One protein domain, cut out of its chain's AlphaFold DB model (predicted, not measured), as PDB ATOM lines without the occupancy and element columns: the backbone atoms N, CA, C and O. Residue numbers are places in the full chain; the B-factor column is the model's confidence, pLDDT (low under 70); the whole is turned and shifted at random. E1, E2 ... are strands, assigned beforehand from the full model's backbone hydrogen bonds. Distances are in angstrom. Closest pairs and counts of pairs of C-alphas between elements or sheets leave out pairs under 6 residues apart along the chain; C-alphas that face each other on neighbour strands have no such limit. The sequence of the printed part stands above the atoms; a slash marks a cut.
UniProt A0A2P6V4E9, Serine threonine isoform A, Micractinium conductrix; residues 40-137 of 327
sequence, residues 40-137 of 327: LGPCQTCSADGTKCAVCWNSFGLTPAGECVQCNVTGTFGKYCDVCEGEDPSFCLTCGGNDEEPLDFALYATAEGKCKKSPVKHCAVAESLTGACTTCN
ATOM      1  N   LEU A  40      -3.165  64.798 -36.981       90.62
ATOM      2  CA  LEU A  40      -4.058  63.749 -37.490       90.62
ATOM      3  C   LEU A  40      -4.051  62.471 -36.631       90.62
ATOM      4  O   LEU A  40      -4.804  61.535 -36.896       90.62
ATOM      5  N   GLY A  41      -3.251  62.450 -35.564       91.81
ATOM      6  CA  GLY A  41      -3.078  61.312 -34.673       91.81
ATOM      7  C   GLY A  41      -2.014  60.311 -35.149       91.81
ATOM      8  O   GLY A  41      -1.390  60.495 -36.188       91.81
ATOM      9  N   PRO A  42      -1.771  59.236 -34.384       94.94
ATOM     10  CA  PRO A  42      -0.628  58.343 -34.606       94.94
ATOM     11  C   PRO A  42      -0.934  57.131 -35.503       94.94
ATOM     12  O   PRO A  42      -0.158  56.173 -35.540       94.94
ATOM     13  N   CYS A  43      -2.069  57.133 -36.206       96.44
ATOM     14  CA  CYS A  43      -2.426  56.036 -37.097       96.44
ATOM     15  C   CYS A  43      -1.706  56.169 -38.441       96.44
ATOM     16  O   CYS A  43      -1.914  57.140 -39.163       96.44
ATOM     17  N   GLN A  44      -0.903  55.171 -38.799       95.44
ATOM     18  CA  GLN A  44      -0.206  55.131 -40.082       95.44
ATOM     19  C   GLN A  44      -1.123  54.643 -41.202       95.44
ATOM     20  O   GLN A  44      -1.109  55.175 -42.308       95.44
ATOM     21  N   THR A  45      -1.911  53.602 -40.938       95.94
ATOM     22  CA  THR A  45      -2.772  52.993 -41.957       95.94
ATOM     23  C   THR A  45      -4.066  52.514 -41.333       95.94
ATOM     24  O   THR A  45      -4.065  51.843 -40.296       95.94
ATOM     25  N   CYS A  46      -5.181  52.832 -41.980       96.81
ATOM     26  CA  CYS A  46      -6.503  52.411 -41.553       96.81
ATOM     27  C   CYS A  46      -6.827  50.993 -42.037       96.81
ATOM     28  O   CYS A  46      -6.301  50.489 -43.029       96.81
ATOM     29  N   SER A  47      -7.745  50.329 -41.340       95.69
ATOM     30  CA  SER A  47      -8.354  49.089 -41.816       95.69
ATOM     31  C   SER A  47      -9.058  49.304 -43.158       95.69
ATOM     32  O   SER A  47      -9.501  50.403 -43.482       95.69
ATOM     33  N   ALA A  48      -9.244  48.228 -43.927       93.75
ATOM     34  CA  ALA A  48      -9.898  48.295 -45.237       93.75
ATOM     35  C   ALA A  48     -11.336  48.858 -45.195       93.75
ATOM     36  O   ALA A  48     -11.817  49.404 -46.186       93.75
ATOM     37  N   ASP A  49     -12.031  48.725 -44.061       92.19
ATOM     38  CA  ASP A  49     -13.360  49.308 -43.841       92.19
ATOM     39  C   ASP A  49     -13.319  50.767 -43.338       92.19
ATOM     40  O   ASP A  49     -14.367  51.396 -43.181       92.19
ATOM     41  N   GLY A  50     -12.123  51.319 -43.102       92.50
ATOM     42  CA  GLY A  50     -11.888  52.685 -42.637       92.50
ATOM     43  C   GLY A  50     -12.389  52.962 -41.219       92.50
ATOM     44  O   GLY A  50     -12.552  54.123 -40.843       92.50
ATOM     45  N   THR A  51     -12.695  51.922 -40.438       93.00
ATOM     46  CA  THR A  51     -13.328  52.081 -39.118       93.00
ATOM     47  C   THR A  51     -12.344  52.122 -37.958       93.00
ATOM     48  O   THR A  51     -12.701  52.605 -36.890       93.00
ATOM     49  N   LYS A  52     -11.120  51.628 -38.151       95.19
ATOM     50  CA  LYS A  52     -10.104  51.502 -37.100       95.19
ATOM     51  C   LYS A  52      -8.713  51.669 -37.681       95.19
ATOM     52  O   LYS A  52      -8.516  51.469 -38.879       95.19
ATOM     53  N   CYS A  53      -7.749  51.973 -36.826       96.81
ATOM     54  CA  CYS A  53      -6.359  51.862 -37.214       96.81
ATOM     55  C   CYS A  53      -5.962  50.388 -37.371       96.81
ATOM     56  O   CYS A  53      -6.392  49.531 -36.596       96.81
ATOM     57  N   ALA A  54      -5.163  50.093 -38.391       96.25
ATOM     58  CA  ALA A  54      -4.580  48.778 -38.636       96.25
ATOM     59  C   ALA A  54      -3.074  48.752 -38.351       96.25
ATOM     60  O   ALA A  54      -2.549  47.702 -37.990       96.25
ATOM     61  N   VAL A  55      -2.394  49.892 -38.503       95.56
ATOM     62  CA  VAL A  55      -0.961  50.045 -38.233       95.56
ATOM     63  C   VAL A  55      -0.730  51.387 -37.551       95.56
ATOM     64  O   VAL A  55      -1.141  52.422 -38.072       95.56
ATOM     65  N   CYS A  56      -0.083  51.365 -36.389       96.06
ATOM     66  CA  CYS A  56       0.350  52.570 -35.690       96.06
ATOM     67  C   CYS A  56       1.774  52.936 -36.097       96.06
ATOM     68  O   CYS A  56       2.572  52.050 -36.401       96.06
ATOM     69  N   TRP A  57       2.100  54.223 -36.033       94.50
ATOM     70  CA  TRP A  57       3.488  54.666 -36.113       94.50
ATOM     71  C   TRP A  57       4.320  54.149 -34.927       94.50
ATOM     72  O   TRP A  57       3.779  53.802 -33.874       94.50
ATOM     73  N   ASN A  58       5.646  54.120 -35.094       91.62
ATOM     74  CA  ASN A  58       6.582  53.747 -34.031       91.62
ATOM     75  C   ASN A  58       6.364  54.611 -32.773       91.62
ATOM     76  O   ASN A  58       5.949  55.763 -32.859       91.62
ATOM     77  N   SER A  59       6.694  54.069 -31.601       93.19
ATOM     78  CA  SER A  59       6.364  54.590 -30.262       93.19
ATOM     79  C   SER A  59       4.889  54.467 -29.853       93.19
ATOM     80  O   SER A  59       4.486  55.041 -28.834       93.19
ATOM     81  N   PHE A  60       4.082  53.700 -30.594       96.00
ATOM     82  CA  PHE A  60       2.682  53.424 -30.266       96.00
ATOM     83  C   PHE A  60       2.359  51.924 -30.329       96.00
ATOM     84  O   PHE A  60       2.928  51.169 -31.114       96.00
ATOM     85  N   GLY A  61       1.409  51.496 -29.500       97.00
ATOM     86  CA  GLY A  61       0.823  50.159 -29.500       97.00
ATOM     87  C   GLY A  61      -0.602  50.176 -30.049       97.00
ATOM     88  O   GLY A  61      -1.379  51.082 -29.744       97.00
ATOM     89  N   LEU A  62      -0.959  49.164 -30.844       97.62
ATOM     90  CA  LEU A  62      -2.304  49.012 -31.405       97.62
ATOM     91  C   LEU A  62      -3.208  48.228 -30.444       97.62
ATOM     92  O   LEU A  62      -2.912  47.083 -30.100       97.62
ATOM     93  N   THR A  63      -4.330  48.816 -30.031       97.00
ATOM     94  CA  THR A  63      -5.347  48.120 -29.227       97.00
ATOM     95  C   THR A  63      -6.217  47.207 -30.099       97.00
ATOM     96  O   THR A  63      -6.373  47.453 -31.299       97.00
ATOM     97  N   PRO A  64      -6.903  46.202 -29.522       95.19
ATOM     98  CA  PRO A  64      -7.892  45.405 -30.257       95.19
ATOM     99  C   PRO A  64      -9.046  46.227 -30.859       95.19
ATOM    100  O   PRO A  64      -9.675  45.801 -31.832       95.19
ATOM    101  N   ALA A  65      -9.329  47.408 -30.295       94.06
ATOM    102  CA  ALA A  65     -10.316  48.349 -30.820       94.06
ATOM    103  C   ALA A  65      -9.820  49.111 -32.064       94.06
ATOM    104  O   ALA A  65     -10.630  49.720 -32.761       94.06
ATOM    105  N   GLY A  66      -8.524  49.030 -32.381       94.81
ATOM    106  CA  GLY A  66      -7.897  49.758 -33.478       94.81
ATOM    107  C   GLY A  66      -7.523  51.192 -33.114       94.81
ATOM    108  O   GLY A  66      -7.557  52.071 -33.973       94.81
ATOM    109  N   GLU A  67      -7.208  51.435 -31.844       95.00
ATOM    110  CA  GLU A  67      -6.687  52.710 -31.353       95.00
ATOM    111  C   GLU A  67      -5.178  52.596 -31.143       95.00
ATOM    112  O   GLU A  67      -4.682  51.556 -30.711       95.00
ATOM    113  N   CYS A  68      -4.451  53.669 -31.431       96.62
ATOM    114  CA  CYS A  68      -3.011  53.738 -31.230       96.62
ATOM    115  C   CYS A  68      -2.714  54.461 -29.918       96.62
ATOM    116  O   CYS A  68      -3.045  55.636 -29.758       96.62
ATOM    117  N   VAL A  69      -2.098  53.751 -28.977       96.50
ATOM    118  CA  VAL A  69      -1.789  54.250 -27.634       96.50
ATOM    119  C   VAL A  69      -0.293  54.483 -27.523       96.50
ATOM    120  O   VAL A  69       0.500  53.620 -27.882       96.50
ATOM    121  N   GLN A  70       0.098  55.657 -27.032       96.56
ATOM    122  CA  GLN A  70       1.506  56.011 -26.891       96.56
ATOM    123  C   GLN A  70       2.188  55.132 -25.842       96.56
ATOM    124  O   GLN A  70       1.694  54.997 -24.719       96.56
ATOM    125  N   CYS A  71       3.350  54.588 -26.188       97.31
ATOM    126  CA  CYS A  71       4.153  53.805 -25.264       97.31
ATOM    127  C   CYS A  71       4.670  54.679 -24.114       97.31
ATOM    128  O   CYS A  71       5.106  55.812 -24.311       97.31
ATOM    129  N   ASN A  72       4.641  54.150 -22.891       97.00
ATOM    130  CA  ASN A  72       5.058  54.861 -21.675       97.00
ATOM    131  C   ASN A  72       6.070  54.055 -20.843       97.00
ATOM    132  O   ASN A  72       6.127  54.133 -19.612       97.00
ATOM    133  N   VAL A  73       6.894  53.272 -21.540       97.12
ATOM    134  CA  VAL A  73       7.893  52.385 -20.953       97.12
ATOM    135  C   VAL A  73       8.905  53.189 -20.139       97.12
ATOM    136  O   VAL A  73       9.557  54.116 -20.615       97.12
ATOM    137  N   THR A  74       9.055  52.816 -18.873       95.19
ATOM    138  CA  THR A  74      10.001  53.438 -17.943       95.19
ATOM    139  C   THR A  74      11.391  52.796 -18.005       95.19
ATOM    140  O   THR A  74      11.551  51.650 -18.426       95.19
ATOM    141  N   GLY A  75      12.406  53.517 -17.521       93.25
ATOM    142  CA  GLY A  75      13.791  53.041 -17.424       93.25
ATOM    143  C   GLY A  75      14.745  53.760 -18.378       93.25
ATOM    144  O   GLY A  75      14.333  54.600 -19.171       93.25
ATOM    145  N   THR A  76      16.037  53.432 -18.292       93.25
ATOM    146  CA  THR A  76      17.112  54.122 -19.034       93.25
ATOM    147  C   THR A  76      16.883  54.149 -20.543       93.25
ATOM    148  O   THR A  76      17.159  55.161 -21.177       93.25
ATOM    149  N   PHE A  77      16.360  53.057 -21.104       95.06
ATOM    150  CA  PHE A  77      16.102  52.924 -22.538       95.06
ATOM    151  C   PHE A  77      14.607  52.911 -22.878       95.06
ATOM    152  O   PHE A  77      14.241  52.528 -23.979       95.06
ATOM    153  N   GLY A  78      13.729  53.314 -21.953       94.50
ATOM    154  CA  GLY A  78      12.280  53.238 -22.161       94.50
ATOM    155  C   GLY A  78      11.772  54.083 -23.337       94.50
ATOM    156  O   GLY A  78      10.853  53.667 -24.030       94.50
ATOM    157  N   LYS A  79      12.434  55.215 -23.624       93.19
ATOM    158  CA  LYS A  79      12.124  56.073 -24.783       93.19
ATOM    159  C   LYS A  79      12.395  55.420 -26.146       93.19
ATOM    160  O   LYS A  79      11.945  55.944 -27.151       93.19
ATOM    161  N   TYR A  80      13.138  54.316 -26.165       94.19
ATOM    162  CA  TYR A  80      13.496  53.553 -27.363       94.19
ATOM    163  C   TYR A  80      12.572  52.343 -27.555       94.19
ATOM    164  O   TYR A  80      12.985  51.308 -28.074       94.19
ATOM    165  N   CYS A  81      11.352  52.417 -27.020       95.81
ATOM    166  CA  CYS A  81      10.338  51.414 -27.290       95.81
ATOM    167  C   CYS A  81       9.657  51.739 -28.619       95.81
ATOM    168  O   CYS A  81       8.918  52.720 -28.698       95.81
ATOM    169  N   ASP A  82       9.878  50.902 -29.628       93.44
ATOM    170  CA  ASP A  82       9.323  51.115 -30.966       93.44
ATOM    171  C   ASP A  82       7.862  50.684 -31.030       93.44
ATOM    172  O   ASP A  82       7.037  51.365 -31.627       93.44
ATOM    173  N   VAL A  83       7.531  49.557 -30.404       95.62
ATOM    174  CA  VAL A  83       6.162  49.038 -30.346       95.62
ATOM    175  C   VAL A  83       5.916  48.502 -28.948       95.62
ATOM    176  O   VAL A  83       6.678  47.674 -28.450       95.62
ATOM    177  N   CYS A  84       4.836  48.949 -28.319       97.50
ATOM    178  CA  CYS A  84       4.336  48.422 -27.052       97.50
ATOM    179  C   CYS A  84       3.028  47.658 -27.251       97.50
ATOM    180  O   CYS A  84       2.391  47.712 -28.306       97.50
ATOM    181  N   GLU A  85       2.618  46.935 -26.221       97.88
ATOM    182  CA  GLU A  85       1.296  46.331 -26.174       97.88
ATOM    183  C   GLU A  85       0.221  47.425 -26.080       97.88
ATOM    184  O   GLU A  85       0.311  48.334 -25.260       97.88
ATOM    185  N   GLY A  86      -0.813  47.364 -26.927       96.50
ATOM    186  CA  GLY A  86      -1.846  48.406 -26.948       96.50
ATOM    187  C   GLY A  86      -2.659  48.481 -25.652       96.50
ATOM    188  O   GLY A  86      -3.036  49.569 -25.222       96.50
ATOM    189  N   GLU A  87      -2.922  47.336 -25.015       96.88
ATOM    190  CA  GLU A  87      -3.660  47.276 -23.743       96.88
ATOM    191  C   GLU A  87      -2.768  47.542 -22.515       96.88
ATOM    192  O   GLU A  87      -3.282  47.919 -21.459       96.88
ATOM    193  N   ASP A  88      -1.442  47.419 -22.659       97.69
ATOM    194  CA  ASP A  88      -0.441  47.780 -21.649       97.69
ATOM    195  C   ASP A  88       0.722  48.564 -22.293       97.69
ATOM    196  O   ASP A  88       1.780  48.000 -22.593       97.69
ATOM    197  N   PRO A  89       0.588  49.894 -22.468       97.31
ATOM    198  CA  PRO A  89       1.615  50.712 -23.119       97.31
ATOM    199  C   PRO A  89       2.938  50.792 -22.339       97.31
ATOM    200  O   PRO A  89       3.915  51.368 -22.828       97.31
ATOM    201  N   SER A  90       2.986  50.236 -21.125       97.50
ATOM    202  CA  SER A  90       4.197  50.163 -20.306       97.50
ATOM    203  C   SER A  90       5.047  48.923 -20.596       97.50
ATOM    204  O   SER A  90       6.198  48.849 -20.126       97.50
ATOM    205  N   PHE A  91       4.485  47.992 -21.376       97.94
ATOM    206  CA  PHE A  91       5.090  46.754 -21.835       97.94
ATOM    207  C   PHE A  91       5.553  46.890 -23.290       97.94
ATOM    208  O   PHE A  91       4.760  46.953 -24.228       97.94
ATOM    209  N   CYS A  92       6.866  46.934 -23.482       97.81
ATOM    210  CA  CYS A  92       7.478  47.015 -24.799       97.81
ATOM    211  C   CYS A  92       7.598  45.646 -25.477       97.81
ATOM    212  O   CYS A  92       8.088  44.696 -24.869       97.81
ATOM    213  N   LEU A  93       7.236  45.570 -26.755       96.00
ATOM    214  CA  LEU A  93       7.360  44.382 -27.601       96.00
ATOM    215  C   LEU A  93       8.647  44.410 -28.436       96.00
ATOM    216  O   LEU A  93       9.305  43.379 -28.598       96.00
ATOM    217  N   THR A  94       9.029  45.587 -28.937       95.12
ATOM    218  CA  THR A  94      10.240  45.796 -29.746       95.12
ATOM    219  C   THR A  94      10.941  47.088 -29.352       95.12
ATOM    220  O   THR A  94      10.292  48.091 -29.061       95.12
ATOM    221  N   CYS A  95      12.272  47.069 -29.350       95.12
ATOM    222  CA  CYS A  95      13.094  48.207 -28.950       95.12
ATOM    223  C   CYS A  95      14.093  48.561 -30.049       95.12
ATOM    224  O   CYS A  95      14.740  47.656 -30.576       95.12
ATOM    225  N   GLY A  96      14.306  49.851 -30.284       88.69
ATOM    226  CA  GLY A  96      15.180  50.332 -31.345       88.69
ATOM    227  C   GLY A  96      15.440  51.834 -31.265       88.69
ATOM    228  O   GLY A  96      14.851  52.561 -30.467       88.69
ATOM    229  N   GLY A  97      16.434  52.279 -32.033       76.94
ATOM    230  CA  GLY A  97      16.628  53.699 -32.322       76.94
ATOM    231  C   GLY A  97      15.732  54.125 -33.485       76.94
ATOM    232  O   GLY A  97      15.236  53.279 -34.225       76.94
ATOM    233  N   ASN A  98      15.553  55.429 -33.664       71.94
ATOM    234  CA  ASN A  98      14.949  55.979 -34.875       71.94
ATOM    235  C   ASN A  98      16.047  56.408 -35.866       71.94
ATOM    236  O   ASN A  98      17.226  56.469 -35.512       71.94
ATOM    237  N   ASP A  99      15.654  56.710 -37.104       70.38
ATOM    238  CA  ASP A  99      16.592  57.111 -38.164       70.38
ATOM    239  C   ASP A  99      17.314  58.441 -37.859       70.38
ATOM    240  O   ASP A  99      18.387  58.706 -38.399       70.38
ATOM    241  N   GLU A 100      16.756  59.263 -36.967       73.06
ATOM    242  CA  GLU A 100      17.329  60.548 -36.549       73.06
ATOM    243  C   GLU A 100      18.448  60.400 -35.506       73.06
ATOM    244  O   GLU A 100      19.440  61.131 -35.539       73.06
ATOM    245  N   GLU A 101      18.308  59.445 -34.582       73.81
ATOM    246  CA  GLU A 101      19.288  59.121 -33.543       73.81
ATOM    247  C   GLU A 101      19.718  57.644 -33.646       73.81
ATOM    248  O   GLU A 101      19.370  56.826 -32.781       73.81
ATOM    249  N   PRO A 102      20.503  57.272 -34.677       78.94
ATOM    250  CA  PRO A 102      20.966  55.903 -34.840       78.94
ATOM    251  C   PRO A 102      21.860  55.492 -33.664       78.94
ATOM    252  O   PRO A 102      22.821  56.177 -33.300       78.94
ATOM    253  N   LEU A 103      21.550  54.343 -33.066       86.88
ATOM    254  CA  LEU A 103      22.320  53.779 -31.959       86.88
ATOM    255  C   LEU A 103      23.518  52.985 -32.492       86.88
ATOM    256  O   LEU A 103      23.391  52.181 -33.410       86.88
ATOM    257  N   ASP A 104      24.680  53.122 -31.851       87.50
ATOM    258  CA  ASP A 104      25.870  52.303 -32.130       87.50
ATOM    259  C   ASP A 104      25.803  50.901 -31.480       87.50
ATOM    260  O   ASP A 104      26.763  50.123 -31.529       87.50
ATOM    261  N   PHE A 105      24.667  50.568 -30.858       91.88
ATOM    262  CA  PHE A 105      24.370  49.282 -30.232       91.88
ATOM    263  C   PHE A 105      22.895  48.894 -30.381       91.88
ATOM    264  O   PHE A 105      22.007  49.740 -30.333       91.88
ATOM    265  N   ALA A 106      22.638  47.590 -30.408       95.06
ATOM    266  CA  ALA A 106      21.293  47.039 -30.395       95.06
ATOM    267  C   ALA A 106      20.637  47.104 -29.005       95.06
ATOM    268  O   ALA A 106      21.264  46.836 -27.966       95.06
ATOM    269  N   LEU A 107      19.336  47.379 -29.007       96.25
ATOM    270  CA  LEU A 107      18.432  47.168 -27.883       96.25
ATOM    271  C   LEU A 107      17.566  45.929 -28.146       96.25
ATOM    272  O   LEU A 107      17.377  45.523 -29.286       96.25
ATOM    273  N   TYR A 108      17.040  45.329 -27.084       96.88
ATOM    274  CA  TYR A 108      16.045  44.263 -27.166       96.88
ATOM    275  C   TYR A 108      15.006  44.414 -26.051       96.88
ATOM    276  O   TYR A 108      15.306  44.959 -24.981       96.88
ATOM    277  N   ALA A 109      13.794  43.919 -26.301       97.31
ATOM    278  CA  ALA A 109      12.723  43.867 -25.311       97.31
ATOM    279  C   ALA A 109      12.908  42.666 -24.371       97.31
ATOM    280  O   ALA A 109      13.149  41.549 -24.828       97.31
ATOM    281  N   THR A 110      12.809  42.871 -23.058       97.38
ATOM    282  CA  THR A 110      12.885  41.799 -22.049       97.38
ATOM    283  C   THR A 110      11.517  41.169 -21.784       97.38
ATOM    284  O   THR A 110      10.487  41.679 -22.219       97.38
ATOM    285  N   ALA A 111      11.485  40.070 -21.023       97.19
ATOM    286  CA  ALA A 111      10.236  39.411 -20.628       97.19
ATOM    287  C   ALA A 111       9.314  40.309 -19.778       97.19
ATOM    288  O   ALA A 111       8.117  40.059 -19.694       97.19
ATOM    289  N   GLU A 112       9.862  41.353 -19.155       96.75
ATOM    290  CA  GLU A 112       9.133  42.367 -18.386       96.75
ATOM    291  C   GLU A 112       8.690  43.571 -19.239       96.75
ATOM    292  O   GLU A 112       8.263  44.589 -18.688       96.75
ATOM    293  N   GLY A 113       8.858  43.504 -20.564       96.75
ATOM    294  CA  GLY A 113       8.485  44.577 -21.483       96.75
ATOM    295  C   GLY A 113       9.360  45.822 -21.343       96.75
ATOM    296  O   GLY A 113       8.883  46.945 -21.507       96.75
ATOM    297  N   LYS A 114      10.639  45.662 -20.979       97.38
ATOM    298  CA  LYS A 114      11.605  46.767 -20.871       97.38
ATOM    299  C   LYS A 114      12.662  46.673 -21.958       97.38
ATOM    300  O   LYS A 114      13.025  45.582 -22.375       97.38
ATOM    301  N   CYS A 115      13.204  47.814 -22.367       97.12
ATOM    302  CA  CYS A 115      14.307  47.856 -23.320       97.12
ATOM    303  C   CYS A 115      15.657  47.760 -22.612       97.12
ATOM    304  O   CYS A 115      15.929  48.475 -21.640       97.12
ATOM    305  N   LYS A 116      16.525  46.886 -23.121       96.69
ATOM    306  CA  LYS A 116      17.874  46.674 -22.596       96.69
ATOM    307  C   LYS A 116      18.882  46.558 -23.731       96.69
ATOM    308  O   LYS A 116      18.586  46.014 -24.785       96.69
ATOM    309  N   LYS A 117      20.099  47.048 -23.493       96.56
ATOM    310  CA  LYS A 117      21.228  46.902 -24.416       96.56
ATOM    311  C   LYS A 117      21.641  45.437 -24.564       96.56
ATOM    312  O   LYS A 117      21.800  44.741 -23.556       96.56
ATOM    313  N   SER A 118      21.837  45.000 -25.807       96.44
ATOM    314  CA  SER A 118      22.404  43.687 -26.116       96.44
ATOM    315  C   SER A 118      23.791  43.533 -25.471       96.44
ATOM    316  O   SER A 118      24.569  44.494 -25.437       96.44
ATOM    317  N   PRO A 119      24.131  42.346 -24.937       96.06
ATOM    318  CA  PRO A 119      25.481  42.072 -24.454       96.06
ATOM    319  C   PRO A 119      26.521  42.004 -25.586       96.06
ATOM    320  O   PRO A 119      27.712  42.148 -25.305       96.06
ATOM    321  N   VAL A 120      26.094  41.801 -26.839       96.44
ATOM    322  CA  VAL A 120      26.985  41.679 -27.998       96.44
ATOM    323  C   VAL A 120      27.374  43.071 -28.493       96.44
ATOM    324  O   VAL A 120      26.529  43.913 -28.800       96.44
ATOM    325  N   LYS A 121      28.680  43.342 -28.549       95.88
ATOM    326  CA  LYS A 121      29.211  44.613 -29.064       95.88
ATOM    327  C   LYS A 121      29.092  44.660 -30.580       95.88
ATOM    328  O   LYS A 121      29.168  43.621 -31.216       95.88
ATOM    329  N   HIS A 122      28.968  45.863 -31.143       95.44
ATOM    330  CA  HIS A 122      28.806  46.069 -32.590       95.44
ATOM    331  C   HIS A 122      27.603  45.327 -33.183       95.44
ATOM    332  O   HIS A 122      27.585  45.013 -34.368       95.44
ATOM    333  N   CYS A 123      26.611  45.032 -32.345       96.38
ATOM    334  CA  CYS A 123      25.350  44.474 -32.779       96.38
ATOM    335  C   CYS A 123      24.430  45.604 -33.238       96.38
ATOM    336  O   CYS A 123      24.236  46.555 -32.477       96.38
ATOM    337  N   ALA A 124      23.863  45.470 -34.434       94.44
ATOM    338  CA  ALA A 124      22.881  46.392 -34.997       94.44
ATOM    339  C   ALA A 124      21.458  45.975 -34.609       94.44
ATOM    340  O   ALA A 124      20.648  46.802 -34.206       94.44
ATOM    341  N   VAL A 125      21.175  44.669 -34.674       93.88
ATOM    342  CA  VAL A 125      19.857  44.096 -34.369       93.88
ATOM    343  C   VAL A 125      20.017  42.915 -33.427       93.88
ATOM    344  O   VAL A 125      20.799  41.998 -33.690       93.88
ATOM    345  N   ALA A 126      19.261  42.939 -32.333       95.94
ATOM    346  CA  ALA A 126      19.235  41.873 -31.346       95.94
ATOM    347  C   ALA A 126      17.850  41.228 -31.268       95.94
ATOM    348  O   ALA A 126      16.820  41.882 -31.412       95.94
ATOM    349  N   GLU A 127      17.836  39.930 -31.002       95.62
ATOM    350  CA  GLU A 127      16.627  39.161 -30.766       95.62
ATOM    351  C   GLU A 127      15.983  39.564 -29.428       95.62
ATOM    352  O   GLU A 127      16.652  39.670 -28.392       95.62
ATOM    353  N   SER A 128      14.661  39.761 -29.438       94.31
ATOM    354  CA  SER A 128      13.877  39.984 -28.221       94.31
ATOM    355  C   SER A 128      14.048  38.831 -27.227       94.31
ATOM    356  O   SER A 128      14.266  37.680 -27.590       94.31
ATOM    357  N   LEU A 129      13.911  39.140 -25.939       95.00
ATOM    358  CA  LEU A 129      14.075  38.259 -24.777       95.00
ATOM    359  C   LEU A 129      15.506  37.765 -24.522       95.00
ATOM    360  O   LEU A 129      15.941  37.766 -23.371       95.00
ATOM    361  N   THR A 130      16.236  37.345 -25.554       95.56
ATOM    362  CA  THR A 130      17.580  36.765 -25.414       95.56
ATOM    363  C   THR A 130      18.673  37.830 -25.474       95.56
ATOM    364  O   THR A 130      19.708  37.697 -24.815       95.56
ATOM    365  N   GLY A 131      18.455  38.894 -26.254       95.56
ATOM    366  CA  GLY A 131      19.473  39.880 -26.596       95.56
ATOM    367  C   GLY A 131      20.581  39.322 -27.490       95.56
ATOM    368  O   GLY A 131      21.602  39.995 -27.661       95.56
ATOM    369  N   ALA A 132      20.412  38.109 -28.031       96.94
ATOM    370  CA  ALA A 132      21.348  37.508 -28.969       96.94
ATOM    371  C   ALA A 132      21.420  38.357 -30.239       96.94
ATOM    372  O   ALA A 132      20.401  38.859 -30.709       96.94
ATOM    373  N   CYS A 133      22.618  38.547 -30.786       97.00
ATOM    374  CA  CYS A 133      22.762  39.351 -31.988       97.00
ATOM    375  C   CYS A 133      22.341  38.567 -33.229       97.00
ATOM    376  O   CYS A 133      22.754  37.420 -33.404       97.00
ATOM    377  N   THR A 134      21.553  39.196 -34.094       95.88
ATOM    378  CA  THR A 134      21.139  38.629 -35.384       95.88
ATOM    379  C   THR A 134      21.767  39.364 -36.560       95.88
ATOM    380  O   THR A 134      22.033  38.736 -37.580       95.88
ATOM    381  N   THR A 135      22.067  40.654 -36.391       95.19
ATOM    382  CA  THR A 135      22.718  41.483 -37.410       95.19
ATOM    383  C   THR A 135      23.792  42.342 -36.767       95.19
ATOM    384  O   THR A 135      23.531  43.046 -35.789       95.19
ATOM    385  N   CYS A 136      24.995  42.315 -37.329       97.00
ATOM    386  CA  CYS A 136      26.105  43.151 -36.891       97.00
ATOM    387  C   CYS A 136      26.115  44.503 -37.610       97.00
ATOM    388  O   CYS A 136      25.551  44.653 -38.691       97.00
ATOM    389  N   ASN A 137      26.771  45.490 -37.005       95.50
ATOM    390  CA  ASN A 137      27.028  46.777 -37.642       95.50
ATOM    391  C   ASN A 137      27.893  46.586 -38.899       95.50
ATOM    392  O   ASN A 137      28.662  45.630 -39.007       95.50
TER     393      ASN A 137
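This is residues 40 to 137 of the 327 residues of the protein "Serine threonine isoform A" of Micractinium conductrix (UniProt A0A2P6V4E9). With little regular structure, this is an elongated row of five small hairpins strung along in chain order, E5 and E6 in the middle, E1 and E2 at one end, E9 and E10 at the other. The printed part has 98 residues, 36 of them in ten strands; the class is all strand, each two-stranded sheet antiparallel. It is compact, radius of gyration of the C-alphas 14.1 A, spanning 45 by 24 by 20 A.

Five hairpins have N and O within hydrogen-bond range: E1, residues 43 to 46, and E2, 53 to 56 (N 44 and O 55, 2.9 A); E3, 60 to 62, and E4, 68 to 70 (N 61 and O 69, 2.8 A); E5, 81 to 84, and E6, 92 to 95 (N 93 and O 83, 2.8 A); E7, 107 to 109, and E8, 115 to 117 (N 108 and O 116, 2.9 A); E9, 123 to 126, and E10, 133 to 136 (N 124 and O 135, 2.8 A). The closest C-alphas of E3 and E5, Gly 61 and Cys 84, are 4.6 A apart.

E1 begins at C-alpha 43 (-2.426, 56.036, -37.097); E10 ends at C-alpha 136 (26.105, 43.151, -36.891).

The printed part has no cut; the link E6 to E7 is long. No printed residue is under 70.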